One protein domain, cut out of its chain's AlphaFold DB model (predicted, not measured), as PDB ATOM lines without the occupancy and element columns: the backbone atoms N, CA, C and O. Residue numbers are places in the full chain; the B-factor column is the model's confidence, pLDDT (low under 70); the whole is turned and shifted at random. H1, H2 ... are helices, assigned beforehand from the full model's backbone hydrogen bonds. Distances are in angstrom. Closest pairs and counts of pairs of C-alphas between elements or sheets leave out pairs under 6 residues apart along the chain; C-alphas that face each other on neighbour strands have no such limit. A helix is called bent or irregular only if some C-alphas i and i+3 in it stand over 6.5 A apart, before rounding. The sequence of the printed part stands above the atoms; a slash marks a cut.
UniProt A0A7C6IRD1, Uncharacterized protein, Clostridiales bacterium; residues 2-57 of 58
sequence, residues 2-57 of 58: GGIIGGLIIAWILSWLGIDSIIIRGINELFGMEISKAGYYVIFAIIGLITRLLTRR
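AT A GLANCE: This is residues 2 to 57 of the 58 residues of an uncharacterized protein of Clostridiales bacterium (UniProt A0A7C6IRD1). Two helices, H1 and H3, are packed on each other and run opposite ways, crossing at an angle, and a third, H2, is set crosswise at the end of the pair where H1 ends and H3 begins. H2 meets the pair with its first turns, while its later residues run on past the beginning of H3, and the model has the look of a bent L with the H1 and H3 pair as its long arm. The printed part has 56 residues with three named helices in the order H1, H2, H3, no named strand, and the class all helix. It is only just compact, close to loose, with a radius of gyration of the C-alphas of 11.9 A, and the C-alphas span 35 by 24 by 14 A.

IN THESE COORDINATES: H1 is residues 2 to 16, beginning at C-alpha 2 at (16.287, 58.117, 129.417), and measures 21.4 A from first to last C-alpha. H2 follows as residues 19 to 31, 17.9 A long, with C-alpha 19 at (31.326, 68.041, 116.036). H3, residues 37 to 55, is the longest helix at 19 residues and 27.2 A, and ends at C-alpha 55 at (16.709, 48.123, 122.535).

HOW THE PARTS SIT: H1 and H3 touch, with 33 pairs of C-alphas within 8 A. Their closest C-alphas are those of Gly 7 and Gly 48, 4.2 A apart, and their centres are 8.5 A apart. They run opposite ways at a steep tilt of 42 degrees. H1 and H2 only just touch, and only at the corner by their link, with 3 pairs of C-alphas within 8 A, made by residues 11 to 15 of H1 and 20 to 21 of H2. The closest are the C-alphas of Leu 14 and Asp 20, 7.0 A apart, and the lines are about perpendicular at 81 degrees. H2 touches H3 with residues 20 to 24 alone, and H3 touches H2 with residues 37 to 40 alone. The closest C-alphas there are those of Asp 20 and Tyr 40, 6.5 A apart, and the lines are about perpendicular at 89 degrees. In H1, H2 and H3 every O i to N i+4 pair is within hydrogen-bond range.

THE WHOLE: The two C-alphas farthest apart are those of Gly 32 and Arg 57, 35.5 A, while those of Gly 2 and Arg 57, the first and last printed, are 15.7 A apart. The printed part has no cut. The links from H1 to H2, 2 residues, and from H2 to H3, 5 residues, are both tight. The mean pLDDT of the printed part is 95.4, and no printed residue is under 70.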
ATOM      1  N   GLY A   2      14.841  58.420 129.366       85.50
ATOM      2  CA  GLY A   2      16.287  58.117 129.417       85.50
ATOM      3  C   GLY A   2      17.029  58.042 128.070       85.50
ATOM      4  O   GLY A   2      18.189  58.414 128.012       85.50
ATOM      5  N   GLY A   3      16.365  57.628 126.981       90.62
ATOM      6  CA  GLY A   3      16.970  57.615 125.637       90.62
ATOM      7  C   GLY A   3      17.172  59.013 125.046       90.62
ATOM      8  O   GLY A   3      18.252  59.318 124.562       90.62
ATOM      9  N   ILE A   4      16.162  59.885 125.165       94.75
ATOM     10  CA  ILE A   4      16.245  61.293 124.738       94.75
ATOM     11  C   ILE A   4      17.350  62.013 125.514       94.75
ATOM     12  O   ILE A   4      18.212  62.648 124.920       94.75
ATOM     13  N   ILE A   5      17.336  61.880 126.845       96.50
ATOM     14  CA  ILE A   5      18.329  62.509 127.722       96.50
ATOM     15  C   ILE A   5      19.730  61.985 127.387       96.50
ATOM     16  O   ILE A   5      20.652  62.778 127.248       96.50
ATOM     17  N   GLY A   6      19.880  60.672 127.183       95.50
ATOM     18  CA  GLY A   6      21.142  60.079 126.741       95.50
ATOM     19  C   GLY A   6      21.630  60.653 125.409       95.50
ATOM     20  O   GLY A   6      22.791  61.034 125.305       95.50
ATOM     21  N   GLY A   7      20.741  60.799 124.422       96.44
ATOM     22  CA  GLY A   7      21.058  61.432 123.140       96.44
ATOM     23  C   GLY A   7      21.533  62.880 123.293       96.44
ATOM     24  O   GLY A   7      22.545  63.256 122.711       96.44
ATOM     25  N   LEU A   8      20.860  63.671 124.132       97.56
ATOM     26  CA  LEU A   8      21.247  65.059 124.411       97.56
ATOM     27  C   LEU A   8      22.590  65.168 125.141       97.56
ATOM     28  O   LEU A   8      23.388  66.038 124.805       97.56
ATOM     29  N   ILE A   9      22.865  64.283 126.105       97.62
ATOM     30  CA  ILE A   9      24.158  64.239 126.803       97.62
ATOM     31  C   ILE A   9      25.280  63.913 125.814       97.62
ATOM     32  O   ILE A   9      26.314  64.575 125.820       97.62
ATOM     33  N   ILE A  10      25.065  62.934 124.929       97.12
ATOM     34  CA  ILE A  10      26.033  62.582 123.883       97.12
ATOM     35  C   ILE A  10      26.265  63.776 122.952       97.12
ATOM     36  O   ILE A  10      27.411  64.149 122.723       97.12
ATOM     37  N   ALA A  11      25.201  64.416 122.462       97.50
ATOM     38  CA  ALA A  11      25.298  65.606 121.617       97.50
ATOM     39  C   ALA A  11      26.080  66.739 122.294       97.50
ATOM     40  O   ALA A  11      26.905  67.401 121.672       97.50
ATOM     41  N   TRP A  12      25.854  66.947 123.589       97.62
ATOM     42  CA  TRP A  12      26.544  67.977 124.354       97.62
ATOM     43  C   TRP A  12      28.045  67.700 124.471       97.62
ATOM     44  O   TRP A  12      28.849  68.585 124.181       97.62
ATOM     45  N   ILE A  13      28.426  66.460 124.796       97.94
ATOM     46  CA  ILE A  13      29.833  66.037 124.849       97.94
ATOM     47  C   ILE A  13      30.496  66.193 123.474       97.94
ATOM     48  O   ILE A  13      31.601  66.717 123.370       97.94
ATOM     49  N   LEU A  14      29.825  65.771 122.401       97.50
ATOM     50  CA  LEU A  14      30.348  65.899 121.039       97.50
ATOM     51  C   LEU A  14      30.483  67.368 120.609       97.50
ATOM     52  O   LEU A  14      31.406  67.708 119.869       97.50
ATOM     53  N   SER A  15      29.618  68.257 121.099       96.94
ATOM     54  CA  SER A  15      29.722  69.690 120.820       96.94
ATOM     55  C   SER A  15      30.968  70.327 121.445       96.94
ATOM     56  O   SER A  15      31.524  71.262 120.873       96.94
ATOM     57  N   TRP A  16      31.490  69.791 122.553       97.12
ATOM     58  CA  TRP A  16      32.784  70.232 123.093       97.12
ATOM     59  C   TRP A  16      33.955  69.941 122.149       97.12
ATOM     60  O   TRP A  16      34.939  70.673 122.148       97.12
ATOM     61  N   LEU A  17      33.828  68.911 121.311       96.81
ATOM     62  CA  LEU A  17      34.801  68.564 120.273       96.81
ATOM     63  C   LEU A  17      34.554  69.323 118.955       96.81
ATOM     64  O   LEU A  17      35.228  69.062 117.962       96.81
ATOM     65  N   GLY A  18      33.572  70.231 118.910       96.06
ATOM     66  CA  GLY A  18      33.197  70.984 117.711       96.06
ATOM     67  C   GLY A  18      32.445  70.170 116.652       96.06
ATOM     68  O   GLY A  18      32.238  70.657 115.536       96.06
ATOM     69  N   ILE A  19      32.008  68.948 116.978       97.12
ATOM     70  CA  ILE A  19      31.326  68.041 116.036       97.12
ATOM     71  C   ILE A  19      29.975  68.604 115.591       97.12
ATOM     72  O   ILE A  19      29.540  68.327 114.474       97.12
ATOM     73  N   ASP A  20      29.331  69.443 116.407       96.88
ATOM     74  CA  ASP A  20      28.114  70.152 116.006       96.88
ATOM     75  C   ASP A  20      28.326  70.957 114.719       96.88
ATOM     76  O   ASP A  20      27.507  70.868 113.810       96.88
ATOM     77  N   SER A  21      29.457  71.653 114.579       96.62
ATOM     78  CA  SER A  21      29.760  72.425 113.369       96.62
ATOM     79  C   SER A  21      29.947  71.542 112.131       96.62
ATOM     80  O   SER A  21      29.497  71.909 111.047       96.62
ATOM     81  N   ILE A  22      30.552  70.362 112.299       97.69
ATOM     82  CA  ILE A  22      30.791  69.396 111.220       97.69
ATOM     83  C   ILE A  22      29.462  68.809 110.750       97.69
ATOM     84  O   ILE A  22      29.199  68.776 109.553       97.69
ATOM     85  N   ILE A  23      28.600  68.389 111.680       96.62
ATOM     86  CA  ILE A  23      27.298  67.806 111.337       96.62
ATOM     87  C   ILE A  23      26.368  68.858 110.728       96.62
ATOM     88  O   ILE A  23      25.717  68.570 109.728       96.62
ATOM     89  N   ILE A  24      26.326  70.075 111.276       97.75
ATOM     90  CA  ILE A  24      25.514  71.170 110.724       97.75
ATOM     91  C   ILE A  24      25.946  71.490 109.288       97.75
ATOM     92  O   ILE A  24      25.101  71.552 108.396       97.75
ATOM     93  N   ARG A  25      27.254  71.646 109.046       97.81
ATOM     94  CA  ARG A  25      27.782  71.904 107.697       97.81
ATOM     95  C   ARG A  25      27.549  70.730 106.761       97.81
ATOM     96  O   ARG A  25      27.078  70.947 105.657       97.81
ATOM     97  N   GLY A  26      27.793  69.504 107.217       97.62
ATOM     98  CA  GLY A  26      27.550  68.304 106.421       97.62
ATOM     99  C   GLY A  26      26.085  68.169 106.005       97.62
ATOM    100  O   GLY A  26      25.804  67.853 104.856       97.62
ATOM    101  N   ILE A  27      25.136  68.475 106.893       96.94
ATOM    102  CA  ILE A  27      23.707  68.499 106.540       96.94
ATOM    103  C   ILE A  27      23.417  69.578 105.492       96.94
ATOM    104  O   ILE A  27      22.679  69.316 104.541       96.94
ATOM    105  N   ASN A  28      24.018  70.760 105.618       97.56
ATOM    106  CA  ASN A  28      23.862  71.813 104.621       97.56
ATOM    107  C   ASN A  28      24.467  71.425 103.260       97.56
ATOM    108  O   ASN A  28      23.840  71.626 102.231       97.56
ATOM    109  N   GLU A  29      25.648  70.815 103.232       97.94
ATOM    110  CA  GLU A  29      26.299  70.391 101.987       97.94
ATOM    111  C   GLU A  29      25.543  69.257 101.287       97.94
ATOM    112  O   GLU A  29      25.426  69.252 100.063       97.94
ATOM    113  N   LEU A  30      25.000  68.307 102.051       97.88
ATOM    114  CA  LEU A  30      24.301  67.148 101.495       97.88
ATOM    115  C   LEU A  30      22.866  67.461 101.061       97.88
ATOM    116  O   LEU A  30      22.370  66.849 100.116       97.88
ATOM    117  N   PHE A  31      22.187  68.376 101.754       96.75
ATOM    118  CA  PHE A  31      20.754  68.617 101.563       96.75
ATOM    119  C   PHE A  31      20.396  70.073 101.232       96.75
ATOM    120  O   PHE A  31      19.226  70.360 100.992       96.75
ATOM    121  N   GLY A  32      21.356  71.000 101.237       96.19
ATOM    122  CA  GLY A  32      21.108  72.438 101.069       96.19
ATOM    123  C   GLY A  32      20.326  73.067 102.227       96.19
ATOM    124  O   GLY A  32      19.681  74.096 102.041       96.19
ATOM    125  N   MET A  33      20.306  72.417 103.395       95.06
ATOM    126  CA  MET A  33      19.527  72.852 104.553       95.06
ATOM    127  C   MET A  33      20.427  73.432 105.640       95.06
ATOM    128  O   MET A  33      21.185  72.708 106.288       95.06
ATOM    129  N   GLU A  34      20.264  74.721 105.925       94.19
ATOM    130  CA  GLU A  34      20.858  75.322 107.114       94.19
ATOM    131  C   GLU A  34      20.055  74.957 108.361       94.19
ATOM    132  O   GLU A  34      18.905  75.359 108.544       94.19
ATOM    133  N   ILE A  35      20.693  74.205 109.256       96.44
ATOM    134  CA  ILE A  35      20.150  73.908 110.577       96.44
ATOM    135  C   ILE A  35      20.927  74.662 111.655       96.44
ATOM    136  O   ILE A  35      22.135  74.866 111.570       96.44
ATOM    137  N   SER A  36      20.230  75.051 112.718       97.25
ATOM    138  CA  SER A  36      20.870  75.647 113.890       97.25
ATOM    139  C   SER A  36      21.409  74.572 114.839       97.25
ATOM    140  O   SER A  36      21.084  73.385 114.724       97.25
ATOM    141  N   LYS A  37      22.167  74.990 115.866       96.38
ATOM    142  CA  LYS A  37      22.575  74.086 116.957       96.38
ATOM    143  C   LYS A  37      21.381  73.390 117.616       96.38
ATOM    144  O   LYS A  37      21.504  72.238 118.010       96.38
ATOM    145  N   ALA A  38      20.215  74.036 117.690       97.75
ATOM    146  CA  ALA A  38      19.010  73.386 118.201       97.75
ATOM    147  C   ALA A  38      18.611  72.174 117.341       97.75
ATOM    148  O   ALA A  38      18.313  71.116 117.890       97.75
ATOM    149  N   GLY A  39      18.689  72.292 116.011       96.88
ATOM    150  CA  GLY A  39      18.453  71.178 115.087       96.88
ATOM    151  C   GLY A  39      19.411  70.010 115.325       96.88
ATOM    152  O   GLY A  39      18.973  68.865 115.410       96.88
ATOM    153  N   TYR A  40      20.695  70.300 115.550       97.75
ATOM    154  CA  TYR A  40      21.691  69.298 115.938       97.75
ATOM    155  C   TYR A  40      21.285  68.529 117.213       97.75
ATOM    156  O   TYR A  40      21.244  67.299 117.205       97.75
ATOM    157  N   TYR A  41      20.902  69.225 118.288       97.75
ATOM    158  CA  TYR A  41      20.464  68.567 119.527       97.75
ATOM    159  C   TYR A  41      19.167  67.765 119.347       97.75
ATOM    160  O   TYR A  41      19.034  66.679 119.913       97.75
ATOM    161  N   VAL A  42      18.226  68.254 118.533       97.38
ATOM    162  CA  VAL A  42      16.979  67.539 118.215       97.38
ATOM    163  C   VAL A  42      17.260  66.239 117.458       97.38
ATOM    164  O   VAL A  42      16.680  65.209 117.799       97.38
ATOM    165  N   ILE A  43      18.184  66.242 116.493       96.94
ATOM    166  CA  ILE A  43      18.591  65.029 115.765       96.94
ATOM    167  C   ILE A  43      19.098  63.968 116.746       96.94
ATOM    168  O   ILE A  43      18.629  62.830 116.729       96.94
ATOM    169  N   PHE A  44      19.992  64.337 117.662       97.44
ATOM    170  CA  PHE A  44      20.517  63.400 118.656       97.44
ATOM    171  C   PHE A  44      19.473  62.954 119.686       97.44
ATOM    172  O   PHE A  44      19.480  61.792 120.098       97.44
ATOM    173  N   ALA A  45      18.542  63.826 120.077       97.44
ATOM    174  CA  ALA A  45      17.402  63.457 120.912       97.44
ATOM    175  C   ALA A  45      16.528  62.384 120.240       97.44
ATOM    176  O   ALA A  45      16.132  61.413 120.890       97.44
ATOM    177  N   ILE A  46      16.264  62.529 118.936       97.62
ATOM    178  CA  ILE A  46      15.507  61.560 118.133       97.62
ATOM    179  C   ILE A  46      16.288  60.251 117.992       97.62
ATOM    180  O   ILE A  46      15.716  59.186 118.216       97.62
ATOM    181  N   ILE A  47      17.591  60.302 117.696       96.62
ATOM    182  CA  ILE A  47      18.447  59.106 117.639       96.62
ATOM    183  C   ILE A  47      18.393  58.361 118.978       96.62
ATOM    184  O   ILE A  47      18.080  57.175 119.006       96.62
ATOM    185  N   GLY A  48      18.597  59.059 120.098       95.62
ATOM    186  CA  GLY A  48      18.543  58.462 121.433       95.62
ATOM    187  C   GLY A  48      17.170  57.875 121.787       95.62
ATOM    188  O   GLY A  48      17.082  56.826 122.437       95.62
ATOM    189  N   LEU A  49      16.080  58.503 121.331       95.75
ATOM    190  CA  LEU A  49      14.731  57.940 121.424       95.75
ATOM    191  C   LEU A  49      14.636  56.624 120.638       95.75
ATOM    192  O   LEU A  49      14.220  55.616 121.211       95.75
ATOM    193  N   ILE A  50      15.033  56.625 119.362       95.81
ATOM    194  CA  ILE A  50      14.960  55.462 118.466       95.81
ATOM    195  C   ILE A  50      15.802  54.312 119.014       95.81
ATOM    196  O   ILE A  50      15.292  53.199 119.132       95.81
ATOM    197  N   THR A  51      17.045  54.565 119.429       93.81
ATOM    198  CA  THR A  51      17.914  53.548 120.034       93.81
ATOM    199  C   THR A  51      17.225  52.891 121.223       93.81
ATOM    200  O   THR A  51      17.167  51.667 121.302       93.81
ATOM    201  N   ARG A  52      16.610  53.676 122.117       93.00
ATOM    202  CA  ARG A  52      15.896  53.109 123.265       93.00
ATOM    203  C   ARG A  52      14.654  52.315 122.863       93.00
ATOM    204  O   ARG A  52      14.354  51.317 123.514       93.00
ATOM    205  N   LEU A  53      13.926  52.742 121.833       93.25
ATOM    206  CA  LEU A  53      12.778  51.996 121.311       93.25
ATOM    207  C   LEU A  53      13.206  50.653 120.704       93.25
ATOM    208  O   LEU A  53      12.538  49.649 120.940       93.25
ATOM    209  N   LEU A  54      14.330  50.624 119.983       92.94
ATOM    210  CA  LEU A  54      14.890  49.409 119.388       92.94
ATOM    211  C   LEU A  54      15.434  48.450 120.453       92.94
ATOM    212  O   LEU A  54      15.118  47.264 120.418       92.94
ATOM    213  N   THR A  55      16.185  48.950 121.437       90.69
ATOM    214  CA  THR A  55      16.709  48.123 122.535       90.69
ATOM    215  C   THR A  55      15.595  47.557 123.412       90.69
ATOM    216  O   THR A  55      15.739  46.455 123.914       90.69
ATOM    217  N   ARG A  56      14.454  48.248 123.557       78.75
ATOM    218  CA  ARG A  56      13.305  47.760 124.347       78.75
ATOM    219  C   ARG A  56      12.617  46.519 123.749       78.75
ATOM    220  O   ARG A  56      11.797  45.916 124.432       78.75
ATOM    221  N   ARG A  57      12.894  46.166 122.487       71.69
ATOM    222  CA  ARG A  57      12.335  44.978 121.808       71.69
ATOM    223  C   ARG A  57      13.223  43.726 121.885       71.69
ATOM    224  O   ARG A  57      12.806  42.697 121.364       71.69
TER     225      ARG A  57